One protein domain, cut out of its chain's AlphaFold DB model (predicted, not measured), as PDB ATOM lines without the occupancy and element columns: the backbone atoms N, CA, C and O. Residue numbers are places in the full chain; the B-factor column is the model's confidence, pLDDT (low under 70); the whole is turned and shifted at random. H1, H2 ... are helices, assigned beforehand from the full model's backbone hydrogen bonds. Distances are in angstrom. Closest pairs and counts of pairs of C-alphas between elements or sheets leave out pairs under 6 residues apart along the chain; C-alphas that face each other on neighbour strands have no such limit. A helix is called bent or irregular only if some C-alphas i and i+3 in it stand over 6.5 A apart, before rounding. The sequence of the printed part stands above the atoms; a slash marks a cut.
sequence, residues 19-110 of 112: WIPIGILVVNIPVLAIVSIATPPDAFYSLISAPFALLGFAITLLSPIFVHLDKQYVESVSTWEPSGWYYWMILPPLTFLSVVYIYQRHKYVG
ATOM      1  N   TRP A  19      -7.314  34.115 -42.344       93.62
ATOM      2  CA  TRP A  19      -7.169  34.429 -40.921       93.62
ATOM      3  C   TRP A  19      -6.080  35.458 -40.616       93.62
ATOM      4  O   TRP A  19      -6.118  36.036 -39.534       93.62
ATOM      5  N   ILE A  20      -5.111  35.706 -41.509       94.81
ATOM      6  CA  ILE A  20      -3.963  36.583 -41.216       94.81
ATOM      7  C   ILE A  20      -4.420  37.997 -40.816       94.81
ATOM      8  O   ILE A  20      -3.990  38.464 -39.761       94.81
ATOM      9  N   PRO A  21      -5.328  38.677 -41.548       95.06
ATOM     10  CA  PRO A  21      -5.882  39.956 -41.103       95.06
ATOM     11  C   PRO A  21      -6.537  39.884 -39.716       95.06
ATOM     12  O   PRO A  21      -6.336  40.769 -38.887       95.06
ATOM     13  N   ILE A  22      -7.269  38.806 -39.422       94.31
ATOM     14  CA  ILE A  22      -7.901  38.600 -38.109       94.31
ATOM     15  C   ILE A  22      -6.825  38.412 -37.024       94.31
ATOM     16  O   ILE A  22      -6.941  38.963 -35.933       94.31
ATOM     17  N   GLY A  23      -5.733  37.710 -37.331       94.25
ATOM     18  CA  GLY A  23      -4.563  37.591 -36.461       94.25
ATOM     19  C   GLY A  23      -3.870  38.933 -36.211       94.25
ATOM     20  O   GLY A  23      -3.484  39.222 -35.079       94.25
ATOM     21  N   ILE A  24      -3.781  39.800 -37.225       95.25
ATOM     22  CA  ILE A  24      -3.261  41.166 -37.067       95.25
ATOM     23  C   ILE A  24      -4.121  41.954 -36.072       95.25
ATOM     24  O   ILE A  24      -3.555  42.636 -35.223       95.25
ATOM     25  N   LEU A  25      -5.457  41.833 -36.105       93.50
ATOM     26  CA  LEU A  25      -6.323  42.466 -35.094       93.50
ATOM     27  C   LEU A  25      -5.975  42.015 -33.674       93.50
ATOM     28  O   LEU A  25      -5.872  42.856 -32.780       93.50
ATOM     29  N   VAL A  26      -5.737  40.715 -33.478       94.81
ATOM     30  CA  VAL A  26      -5.362  40.156 -32.171       94.81
ATOM     31  C   VAL A  26      -4.061  40.765 -31.650       94.81
ATOM     32  O   VAL A  26      -3.975  41.063 -30.464       94.81
ATOM     33  N   VAL A  27      -3.066  40.988 -32.516       94.94
ATOM     34  CA  VAL A  27      -1.781  41.614 -32.146       94.94
ATOM     35  C   VAL A  27      -1.902  43.131 -31.977       94.94
ATOM     36  O   VAL A  27      -1.210  43.727 -31.155       94.94
ATOM     37  N   ASN A  28      -2.798  43.777 -32.717       93.31
ATOM     38  CA  ASN A  28      -2.970  45.227 -32.676       93.31
ATOM     39  C   ASN A  28      -3.514  45.706 -31.313       93.31
ATOM     40  O   ASN A  28      -3.060  46.717 -30.780       93.31
ATOM     41  N   ILE A  29      -4.407  44.927 -30.687       89.69
ATOM     42  CA  ILE A  29      -4.958  45.216 -29.350       89.69
ATOM     43  C   ILE A  29      -3.857  45.401 -28.277       89.69
ATOM     44  O   ILE A  29      -3.820  46.467 -27.655       89.69
ATOM     45  N   PRO A  30      -2.943  44.438 -28.027       93.19
ATOM     46  CA  PRO A  30      -1.887  44.607 -27.034       93.19
ATOM     47  C   PRO A  30      -0.875  45.688 -27.423       93.19
ATOM     48  O   PRO A  30      -0.370  46.364 -26.532       93.19
ATOM     49  N   VAL A  31      -0.605  45.911 -28.716       94.25
ATOM     50  CA  VAL A  31       0.263  47.018 -29.158       94.25
ATOM     51  C   VAL A  31      -0.321  48.365 -28.730       94.25
ATOM     52  O   VAL A  31       0.369  49.152 -28.081       94.25
ATOM     53  N   LEU A  32      -1.602  48.614 -29.012       92.56
ATOM     54  CA  LEU A  32      -2.283  49.842 -28.593       92.56
ATOM     55  C   LEU A  32      -2.355  49.975 -27.066       92.56
ATOM     56  O   LEU A  32      -2.176  51.076 -26.542       92.56
ATOM     57  N   ALA A  33      -2.556  48.868 -26.347       92.31
ATOM     58  CA  ALA A  33      -2.553  48.863 -24.885       92.31
ATOM     59  C   ALA A  33      -1.177  49.244 -24.315       92.31
ATOM     60  O   ALA A  33      -1.097  50.083 -23.420       92.31
ATOM     61  N   ILE A  34      -0.090  48.686 -24.861       94.50
ATOM     62  CA  ILE A  34       1.282  49.014 -24.450       94.50
ATOM     63  C   ILE A  34       1.581  50.486 -24.717       94.50
ATOM     64  O   ILE A  34       2.082  51.161 -23.823       94.50
ATOM     65  N   VAL A  35       1.241  51.002 -25.903       93.44
ATOM     66  CA  VAL A  35       1.422  52.427 -26.224       93.44
ATOM     67  C   VAL A  35       0.661  53.298 -25.221       93.44
ATOM     68  O   VAL A  35       1.248  54.212 -24.659       93.44
ATOM     69  N   SER A  36      -0.592  52.956 -24.914       91.94
ATOM     70  CA  SER A  36      -1.429  53.693 -23.949       91.94
ATOM     71  C   SER A  36      -0.877  53.711 -22.521       91.94
ATOM     72  O   SER A  36      -1.130  54.657 -21.784       91.94
ATOM     73  N   ILE A  37      -0.153  52.666 -22.110       95.06
ATOM     74  CA  ILE A  37       0.462  52.583 -20.777       95.06
ATOM     75  C   ILE A  37       1.836  53.267 -20.760       95.06
ATOM     76  O   ILE A  37       2.220  53.865 -19.757       95.06
ATOM     77  N   ALA A  38       2.593  53.153 -21.852       93.81
ATOM     78  CA  ALA A  38       3.974  53.611 -21.933       93.81
ATOM     79  C   ALA A  38       4.108  55.111 -22.223       93.81
ATOM     80  O   ALA A  38       5.162  55.683 -21.938       93.81
ATOM     81  N   THR A  39       3.086  55.748 -22.803       91.94
ATOM     82  CA  THR A  39       3.148  57.162 -23.189       91.94
ATOM     83  C   THR A  39       1.983  57.975 -22.615       91.94
ATOM     84  O   THR A  39       0.867  57.472 -22.483       91.94
ATOM     85  N   PRO A  40       2.226  59.243 -22.233       92.75
ATOM     86  CA  PRO A  40       1.163  60.142 -21.797       92.75
ATOM     87  C   PRO A  40       0.238  60.507 -22.972       92.75
ATOM     88  O   PRO A  40       0.692  60.538 -24.115       92.75
ATOM     89  N   PRO A  41      -1.045  60.831 -22.720       91.81
ATOM     90  CA  PRO A  41      -2.013  61.155 -23.768       91.81
ATOM     91  C   PRO A  41      -1.768  62.560 -24.348       91.81
ATOM     92  O   PRO A  41      -2.441  63.527 -23.995       91.81
ATOM     93  N   ASP A  42      -0.786  62.669 -25.238       92.88
ATOM     94  CA  ASP A  42      -0.385  63.898 -25.920       92.88
ATOM     95  C   ASP A  42      -0.360  63.740 -27.461       92.88
ATOM     96  O   ASP A  42      -0.871  62.775 -28.048       92.88
ATOM     97  N   ALA A  43       0.213  64.731 -28.152       92.00
ATOM     98  CA  ALA A  43       0.352  64.699 -29.608       92.00
ATOM     99  C   ALA A  43       1.270  63.560 -30.090       92.00
ATOM    100  O   ALA A  43       1.048  63.010 -31.169       92.00
ATOM    101  N   PHE A  44       2.273  63.183 -29.296       90.00
ATOM    102  CA  PHE A  44       3.194  62.101 -29.624       90.00
ATOM    103  C   PHE A  44       2.514  60.736 -29.475       90.00
ATOM    104  O   PHE A  44       2.641  59.893 -30.364       90.00
ATOM    105  N   TYR A  45       1.697  60.549 -28.432       92.69
ATOM    106  CA  TYR A  45       0.806  59.391 -28.314       92.69
ATOM    107  C   TYR A  45      -0.098  59.251 -29.539       92.69
ATOM    108  O   TYR A  45      -0.198  58.168 -30.118       92.69
ATOM    109  N   SER A  46      -0.726  60.347 -29.971       93.94
ATOM    110  CA  SER A  46      -1.619  60.335 -31.136       93.94
ATOM    111  C   SER A  46      -0.865  59.971 -32.418       93.94
ATOM    112  O   SER A  46      -1.347  59.164 -33.208       93.94
ATOM    113  N   LEU A  47       0.345  60.506 -32.600       94.12
ATOM    114  CA  LEU A  47       1.192  60.214 -33.756       94.12
ATOM    115  C   LEU A  47       1.611  58.738 -33.821       94.12
ATOM    116  O   LEU A  47       1.601  58.149 -34.899       94.12
ATOM    117  N   ILE A  48       1.952  58.133 -32.677       93.38
ATOM    118  CA  ILE A  48       2.347  56.720 -32.600       93.38
ATOM    119  C   ILE A  48       1.142  55.796 -32.753       93.38
ATOM    120  O   ILE A  48       1.234  54.795 -33.455       93.38
ATOM    121  N   SER A  49       0.025  56.095 -32.088       94.94
ATOM    122  CA  SER A  49      -1.140  55.203 -32.042       94.94
ATOM    123  C   SER A  49      -2.007  55.272 -33.301       94.94
ATOM    124  O   SER A  49      -2.608  54.260 -33.668       94.94
ATOM    125  N   ALA A  50      -2.052  56.414 -34.000       94.50
ATOM    126  CA  ALA A  50      -2.935  56.625 -35.150       94.50
ATOM    127  C   ALA A  50      -2.787  55.575 -36.272       94.50
ATOM    128  O   ALA A  50      -3.817  55.068 -36.717       94.50
ATOM    129  N   PRO A  51      -1.576  55.179 -36.720       95.44
ATOM    130  CA  PRO A  51      -1.428  54.141 -37.744       95.44
ATOM    131  C   PRO A  51      -2.014  52.792 -37.316       95.44
ATOM    132  O   PRO A  51      -2.700  52.135 -38.098       95.44
ATOM    133  N   PHE A  52      -1.789  52.393 -36.061       95.00
ATOM    134  CA  PHE A  52      -2.299  51.137 -35.507       95.00
ATOM    135  C   PHE A  52      -3.817  51.175 -35.341       95.00
ATOM    136  O   PHE A  52      -4.498  50.224 -35.726       95.00
ATOM    137  N   ALA A  53      -4.354  52.293 -34.848       93.44
ATOM    138  CA  ALA A  53      -5.789  52.507 -34.727       93.44
ATOM    139  C   ALA A  53      -6.480  52.480 -36.099       93.44
ATOM    140  O   ALA A  53      -7.503  51.817 -36.255       93.44
ATOM    141  N   LEU A  54      -5.899  53.132 -37.111       95.62
ATOM    142  CA  LEU A  54      -6.439  53.160 -38.470       95.62
ATOM    143  C   LEU A  54      -6.378  51.781 -39.132       95.62
ATOM    144  O   LEU A  54      -7.361  51.352 -39.735       95.62
ATOM    145  N   LEU A  55      -5.270  51.055 -38.969       95.38
ATOM    146  CA  LEU A  55      -5.146  49.673 -39.431       95.38
ATOM    147  C   LEU A  55      -6.180  48.766 -38.755       95.38
ATOM    148  O   LEU A  55      -6.876  48.008 -39.428       95.38
ATOM    149  N   GLY A  56      -6.309  48.863 -37.431       94.25
ATOM    150  CA  GLY A  56      -7.282  48.098 -36.658       94.25
ATOM    151  C   GLY A  56      -8.708  48.401 -37.104       94.25
ATOM    152  O   GLY A  56      -9.488  47.481 -37.338       94.25
ATOM    153  N   PHE A  57      -9.035  49.674 -37.317       93.75
ATOM    154  CA  PHE A  57     -10.336  50.103 -37.819       93.75
ATOM    155  C   PHE A  57     -10.624  49.572 -39.230       93.75
ATOM    156  O   PHE A  57     -11.694  49.018 -39.472       93.75
ATOM    157  N   ALA A  58      -9.659  49.663 -40.149       95.69
ATOM    158  CA  ALA A  58      -9.810  49.151 -41.508       95.69
ATOM    159  C   ALA A  58     -10.052  47.633 -41.523       95.69
ATOM    160  O   ALA A  58     -10.989  47.162 -42.168       95.69
ATOM    161  N   ILE A  59      -9.258  46.863 -40.770       95.62
ATOM    162  CA  ILE A  59      -9.442  45.409 -40.688       95.62
ATOM    163  C   ILE A  59     -10.762  45.065 -39.992       95.62
ATOM    164  O   ILE A  59     -11.440  44.136 -40.412       95.62
ATOM    165  N   THR A  60     -11.164  45.829 -38.974       94.94
ATOM    166  CA  THR A  60     -12.459  45.674 -38.292       94.94
ATOM    167  C   THR A  60     -13.613  45.777 -39.286       94.94
ATOM    168  O   THR A  60     -14.431  44.863 -39.366       94.94
ATOM    169  N   LEU A  61     -13.639  46.821 -40.118       95.44
ATOM    170  CA  LEU A  61     -14.679  46.998 -41.136       95.44
ATOM    171  C   LEU A  61     -14.691  45.882 -42.185       95.44
ATOM    172  O   LEU A  61     -15.756  45.467 -42.637       95.44
ATOM    173  N   LEU A  62     -13.513  45.377 -42.553       95.75
ATOM    174  CA  LEU A  62     -13.353  44.299 -43.530       95.75
ATOM    175  C   LEU A  62     -13.478  42.893 -42.916       95.75
ATOM    176  O   LEU A  62     -13.520  41.905 -43.650       95.75
ATOM    177  N   SER A  63     -13.580  42.779 -41.588       94.38
ATOM    178  CA  SER A  63     -13.596  41.498 -40.874       94.38
ATOM    179  C   SER A  63     -14.694  40.527 -41.326       94.38
ATOM    180  O   SER A  63     -14.378  39.341 -41.417       94.38
ATOM    181  N   PRO A  64     -15.918  40.952 -41.719       95.06
ATOM    182  CA  PRO A  64     -16.915  40.029 -42.266       95.06
ATOM    183  C   PRO A  64     -16.419  39.268 -43.498       95.06
ATOM    184  O   PRO A  64     -16.696  38.079 -43.641       95.06
ATOM    185  N   ILE A  65     -15.665  39.939 -44.374       95.75
ATOM    186  CA  ILE A  65     -15.133  39.340 -45.602       95.75
ATOM    187  C   ILE A  65     -14.070  38.304 -45.238       95.75
ATOM    188  O   ILE A  65     -14.132  37.169 -45.703       95.75
ATOM    189  N   PHE A  66     -13.131  38.662 -44.359       95.25
ATOM    190  CA  PHE A  66     -12.072  37.751 -43.922       95.25
ATOM    191  C   PHE A  66     -12.623  36.526 -43.189       95.25
ATOM    192  O   PHE A  66     -12.213  35.409 -43.488       95.25
ATOM    193  N   VAL A  67     -13.599  36.719 -42.295       95.19
ATOM    194  CA  VAL A  67     -14.286  35.623 -41.598       95.19
ATOM    195  C   VAL A  67     -15.019  34.729 -42.592       95.19
ATOM    196  O   VAL A  67     -14.950  33.515 -42.460       95.19
ATOM    197  N   HIS A  68     -15.700  35.295 -43.594       95.12
ATOM    198  CA  HIS A  68     -16.398  34.496 -44.600       95.12
ATOM    199  C   HIS A  68     -15.440  33.634 -45.427       95.12
ATOM    200  O   HIS A  68     -15.693  32.446 -45.607       95.12
ATOM    201  N   LEU A  69     -14.337  34.217 -45.897       94.06
ATOM    202  CA  LEU A  69     -13.359  33.507 -46.718       94.06
ATOM    203  C   LEU A  69     -12.589  32.449 -45.914       94.06
ATOM    204  O   LEU A  69     -12.402  31.337 -46.401       94.06
ATOM    205  N   ASP A  70     -12.180  32.750 -44.677       94.06
ATOM    206  CA  ASP A  70     -11.510  31.764 -43.815       94.06
ATOM    207  C   ASP A  70     -12.482  30.665 -43.370       94.06
ATOM    208  O   ASP A  70     -12.106  29.500 -43.320       94.06
ATOM    209  N   LYS A  71     -13.760  30.994 -43.147       93.12
ATOM    210  CA  LYS A  71     -14.801  30.011 -42.827       93.12
ATOM    211  C   LYS A  71     -14.937  28.932 -43.907       93.12
ATOM    212  O   LYS A  71     -14.961  27.759 -43.552       93.12
ATOM    213  N   GLN A  72     -14.967  29.306 -45.188       93.12
ATOM    214  CA  GLN A  72     -15.033  28.334 -46.292       93.12
ATOM    215  C   GLN A  72     -13.856  27.347 -46.253       93.12
ATOM    216  O   GLN A  72     -14.037  26.151 -46.469       93.12
ATOM    217  N   TYR A  73     -12.657  27.837 -45.927       91.38
ATOM    218  CA  TYR A  73     -11.491  26.981 -45.735       91.38
ATOM    219  C   TYR A  73     -11.631  26.079 -44.509       91.38
ATOM    220  O   TYR A  73     -11.492  24.865 -44.628       91.38
ATOM    221  N   VAL A  74     -11.946  26.646 -43.345       92.38
ATOM    222  CA  VAL A  74     -12.079  25.916 -42.076       92.38
ATOM    223  C   VAL A  74     -13.102  24.781 -42.177       92.38
ATOM    224  O   VAL A  74     -12.819  23.678 -41.710       92.38
ATOM    225  N   GLU A  75     -14.252  25.021 -42.809       92.56
ATOM    226  CA  GLU A  75     -15.296  24.008 -43.016       92.56
ATOM    227  C   GLU A  75     -14.862  22.918 -44.009       92.56
ATOM    228  O   GLU A  75     -15.304  21.778 -43.901       92.56
ATOM    229  N   SER A  76     -13.961  23.231 -44.948       91.50
ATOM    230  CA  SER A  76     -13.432  22.242 -45.899       91.50
ATOM    231  C   SER A  76     -12.379  21.302 -45.298       91.50
ATOM    232  O   SER A  76     -12.191  20.199 -45.808       91.50
ATOM    233  N   VAL A  77     -11.694  21.713 -44.223       90.69
ATOM    234  CA  VAL A  77     -10.554  20.966 -43.652       90.69
ATOM    235  C   VAL A  77     -10.738  20.534 -42.197       90.69
ATOM    236  O   VAL A  77      -9.885  19.830 -41.660       90.69
ATOM    237  N   SER A  78     -11.815  20.949 -41.530       89.81
ATOM    238  CA  SER A  78     -12.055  20.635 -40.120       89.81
ATOM    239  C   SER A  78     -13.524  20.353 -39.830       89.81
ATOM    240  O   SER A  78     -14.416  20.742 -40.574       89.81
ATOM    241  N   THR A  79     -13.787  19.706 -38.695       90.38
ATOM    242  CA  THR A  79     -15.152  19.450 -38.206       90.38
ATOM    243  C   THR A  79     -15.753  20.641 -37.457       90.38
ATOM    244  O   THR A  79     -16.814  20.512 -36.848       90.38
ATOM    245  N   TRP A  80     -15.038  21.764 -37.374       92.50
ATOM    246  CA  TRP A  80     -15.524  22.953 -36.691       92.50
ATOM    247  C   TRP A  80     -16.297  23.827 -37.666       92.50
ATOM    248  O   TRP A  80     -15.771  24.208 -38.705       92.50
ATOM    249  N   GLU A  81     -17.524  24.183 -37.291       92.44
ATOM    250  CA  GLU A  81     -18.364  25.119 -38.035       92.44
ATOM    251  C   GLU A  81     -18.328  26.496 -37.351       92.44
ATOM    252  O   GLU A  81     -18.915  26.681 -36.273       92.44
ATOM    253  N   PRO A  82     -17.640  27.498 -37.933       90.06
ATOM    254  CA  PRO A  82     -17.601  28.831 -37.361       90.06
ATOM    255  C   PRO A  82     -19.000  29.460 -37.287       90.06
ATOM    256  O   PRO A  82     -19.698  29.658 -38.290       90.06
ATOM    257  N   SER A  83     -19.377  29.823 -36.063       92.50
ATOM    258  CA  SER A  83     -20.625  30.506 -35.725       92.50
ATOM    259  C   SER A  83     -20.785  31.846 -36.456       92.50
ATOM    260  O   SER A  83     -19.833  32.611 -36.617       92.50
ATOM    261  N   GLY A  84     -22.027  32.192 -36.818       92.06
ATOM    262  CA  GLY A  84     -22.362  33.494 -37.408       92.06
ATOM    263  C   GLY A  84     -22.069  34.693 -36.493       92.06
ATOM    264  O   GLY A  84     -22.014  35.830 -36.953       92.06
ATOM    265  N   TRP A  85     -21.819  34.469 -35.201       94.44
ATOM    266  CA  TRP A  85     -21.497  35.557 -34.283       94.44
ATOM    267  C   TRP A  85     -20.140  36.211 -34.569       94.44
ATOM    268  O   TRP A  85     -19.937  37.365 -34.208       94.44
ATOM    269  N   TYR A  86     -19.229  35.527 -35.268       93.75
ATOM    270  CA  TYR A  86     -17.933  36.095 -35.649       93.75
ATOM    271  C   TYR A  86     -18.041  37.263 -36.639       93.75
ATOM    272  O   TYR A  86     -17.148  38.103 -36.683       93.75
ATOM    273  N   TYR A  87     -19.160  37.393 -37.357       94.50
ATOM    274  CA  TYR A  87     -19.430  38.549 -38.217       94.50
ATOM    275  C   TYR A  87     -19.658  39.848 -37.433       94.50
ATOM    276  O   TYR A  87     -19.454  40.935 -37.973       94.50
ATOM    277  N   TRP A  88     -20.010  39.760 -36.146       94.94
ATOM    278  CA  TRP A  88     -20.148  40.933 -35.281       94.94
ATOM    279  C   TRP A  88     -18.818  41.637 -34.986       94.94
ATOM    280  O   TRP A  88     -18.838  42.742 -34.449       94.94
ATOM    281  N   MET A  89     -17.678  41.059 -35.394       92.12
ATOM    282  CA  MET A  89     -16.366  41.713 -35.330       92.12
ATOM    283  C   MET A  89     -16.319  43.067 -36.036       92.12
ATOM    284  O   MET A  89     -15.465  43.866 -35.678       92.12
ATOM    285  N   ILE A  90     -17.233  43.355 -36.971       93.56
ATOM    286  CA  ILE A  90     -17.355  44.674 -37.611       93.56
ATOM    287  C   ILE A  90     -17.587  45.817 -36.614       93.56
ATOM    288  O   ILE A  90     -17.260  46.969 -36.899       93.56
ATOM    289  N   LEU A  91     -18.145  45.521 -35.439       89.31
ATOM    290  CA  LEU A  91     -18.352  46.507 -34.388       89.31
ATOM    291  C   LEU A  91     -17.070  46.630 -33.549       89.31
ATOM    292  O   LEU A  91     -16.685  45.645 -32.917       89.31
ATOM    293  N   PRO A  92     -16.435  47.819 -33.454       82.12
ATOM    294  CA  PRO A  92     -15.176  47.983 -32.726       82.12
ATOM    295  C   PRO A  92     -15.178  47.420 -31.295       82.12
ATOM    296  O   PRO A  92     -14.221  46.729 -30.950       82.12
ATOM    297  N   PRO A  93     -16.238  47.586 -30.472       85.56
ATOM    298  CA  PRO A  93     -16.279  46.987 -29.134       85.56
ATOM    299  C   PRO A  93     -16.264  45.454 -29.124       85.56
ATOM    300  O   PRO A  93     -15.932  44.865 -28.105       85.56
ATOM    301  N   LEU A  94     -16.634  44.806 -30.232       89.25
ATOM    302  CA  LEU A  94     -16.709  43.350 -30.383       89.25
ATOM    303  C   LEU A  94     -15.496  42.763 -31.117       89.25
ATOM    304  O   LEU A  94     -15.443  41.558 -31.362       89.25
ATOM    305  N   THR A  95     -14.484  43.576 -31.425       87.19
ATOM    306  CA  THR A  95     -13.240  43.108 -32.059       87.19
ATOM    307  C   THR A  95     -12.487  42.076 -31.223       87.19
ATOM    308  O   THR A  95     -11.734  41.288 -31.789       87.19
ATOM    309  N   PHE A  96     -12.738  41.973 -29.911       87.94
ATOM    310  CA  PHE A  96     -12.193  40.900 -29.066       87.94
ATOM    311  C   PHE A  96     -12.611  39.493 -29.525       87.94
ATOM    312  O   PHE A  96     -11.922  38.520 -29.217       87.94
ATOM    313  N   LEU A  97     -13.702  39.364 -30.293       93.25
ATOM    314  CA  LEU A  97     -14.097  38.095 -30.906       93.25
ATOM    315  C   LEU A  97     -13.003  37.541 -31.830       93.25
ATOM    316  O   LEU A  97     -12.932  36.325 -31.997       93.25
ATOM    317  N   SER A  98     -12.126  38.393 -32.379       93.44
ATOM    318  CA  SER A  98     -10.959  37.970 -33.170       93.44
ATOM    319  C   SER A  98     -10.050  37.017 -32.392       93.44
ATOM    320  O   SER A  98      -9.588  36.025 -32.949       93.44
ATOM    321  N   VAL A  99      -9.869  37.242 -31.085       93.75
ATOM    322  CA  VAL A  99      -9.066  36.376 -30.207       93.75
ATOM    323  C   VAL A  99      -9.702  34.995 -30.101       93.75
ATOM    324  O   VAL A  99      -9.030  33.979 -30.275       93.75
ATOM    325  N   VAL A 100     -11.014  34.958 -29.857       95.19
ATOM    326  CA  VAL A 100     -11.774  33.709 -29.732       95.19
ATOM    327  C   VAL A 100     -11.757  32.937 -31.050       95.19
ATOM    328  O   VAL A 100     -11.523  31.729 -31.047       95.19
ATOM    329  N   TYR A 101     -11.956  33.635 -32.170       94.88
ATOM    330  CA  TYR A 101     -11.939  33.047 -33.504       94.88
ATOM    331  C   TYR A 101     -10.589  32.418 -33.828       94.88
ATOM    332  O   TYR A 101     -10.527  31.242 -34.173       94.88
ATOM    333  N   ILE A 102      -9.502  33.175 -33.657       95.25
ATOM    334  CA  ILE A 102      -8.142  32.702 -33.922       95.25
ATOM    335  C   ILE A 102      -7.791  31.525 -33.017       95.25
ATOM    336  O   ILE A 102      -7.216  30.550 -33.497       95.25
ATOM    337  N   TYR A 103      -8.168  31.565 -31.740       94.88
ATOM    338  CA  TYR A 103      -7.953  30.444 -30.831       94.88
ATOM    339  C   TYR A 103      -8.688  29.178 -31.292       94.88
ATOM    340  O   TYR A 103      -8.078  28.112 -31.382       94.88
ATOM    341  N   GLN A 104      -9.983  29.280 -31.620       94.44
ATOM    342  CA  GLN A 104     -10.751  28.128 -32.098       94.44
ATOM    343  C   GLN A 104     -10.202  27.607 -33.426       94.44
ATOM    344  O   GLN A 104      -9.956  26.410 -33.546       94.44
ATOM    345  N   ARG A 105      -9.897  28.496 -34.377       94.25
ATOM    346  CA  ARG A 105      -9.274  28.127 -35.650       94.25
ATOM    347  C   ARG A 105      -8.007  27.305 -35.432       94.25
ATOM    348  O   ARG A 105      -7.896  26.215 -35.975       94.25
ATOM    349  N   HIS A 106      -7.079  27.777 -34.603       93.81
ATOM    350  CA  HIS A 106      -5.833  27.052 -34.338       93.81
ATOM    351  C   HIS A 106      -6.052  25.739 -33.585       93.81
ATOM    352  O   HIS A 106      -5.312  24.786 -33.806       93.81
ATOM    353  N   LYS A 107      -7.075  25.655 -32.733       93.75
ATOM    354  CA  LYS A 107      -7.439  24.408 -32.052       93.75
ATOM    355  C   LYS A 107      -7.926  23.327 -33.028       93.75
ATOM    356  O   LYS A 107      -7.627  22.160 -32.805       93.75
ATOM    357  N   TYR A 108      -8.697  23.700 -34.053       92.25
ATOM    358  CA  TYR A 108      -9.339  22.742 -34.966       92.25
ATOM    359  C   TYR A 108      -8.581  22.516 -36.278       92.25
ATOM    360  O   TYR A 108      -8.624  21.413 -36.810       92.25
ATOM    361  N   VAL A 109      -7.893  23.537 -36.788       90.69
ATOM    362  CA  VAL A 109      -7.160  23.500 -38.065       90.69
ATOM    363  C   VAL A 109      -5.644  23.446 -37.857       90.69
ATOM    364  O   VAL A 109      -4.928  22.920 -38.701       90.69
ATOM    365  N   GLY A 110      -5.137  23.960 -36.733       83.19
ATOM    366  CA  GLY A 110      -3.700  24.105 -36.486       83.19
ATOM    367  C   GLY A 110      -3.086  25.370 -37.101       83.19
ATOM    368  O   GLY A 110      -3.782  26.255 -37.613       83.19
TER     369      GLY A 110
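What this domain is: This is residues 19 to 110 of the 112 residues of an uncharacterized protein of Haladaptatus sp. W1 (UniProt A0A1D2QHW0). One long bent helix, H2, runs the length of a rod; H1 folds back along its first arm, H3 packs on its second, and H4 packs on residues 19 to 26 of H1. The printed part has 92 residues with four named helices, in the order H1, H2, H3, H4 along the chain, which hold 75 of them, and no named strand; the class is all helix. The whole is only just compact, close to loose: radius of gyration of the C-alphas 14.7 A, spans 48 by 21 by 17 A.

Where its parts are: Find C-alpha 43 at (0.352, 64.699, -29.608), where H2, residues 43 to 77, begins; by hydrogen bonds one helix, it is bent, C-alphas 61 and 64 being 7.4 A apart. Arm H2a, 43 to 61, is irregular, C-alphas 48 and 51 being 6.9 A apart; H2b is 64 to 77. H1, residues 19 to 38, spans 29.2 A; H3 is 84 to 90; H4, 97 to 109, ends at (-7.160, 23.500, -38.065).

How they stand to each other: H1 and H2a, a hairpin, touch, closest C-alphas Leu 25 and Gly 56, 5.9 A. H2b and H3, a hairpin, touch at Pro 64 and Tyr 87, closest C-alphas, 5.0 A. H4 has every O i to N i+4 pair within hydrogen-bond range, H1 15 of 16, H2a 13 of 15, H2b 9 of 10, H3 0 of 3 but 4 of 4 at i+3.

The domain as a whole: The printed part has no cut; no printed residue is under 70.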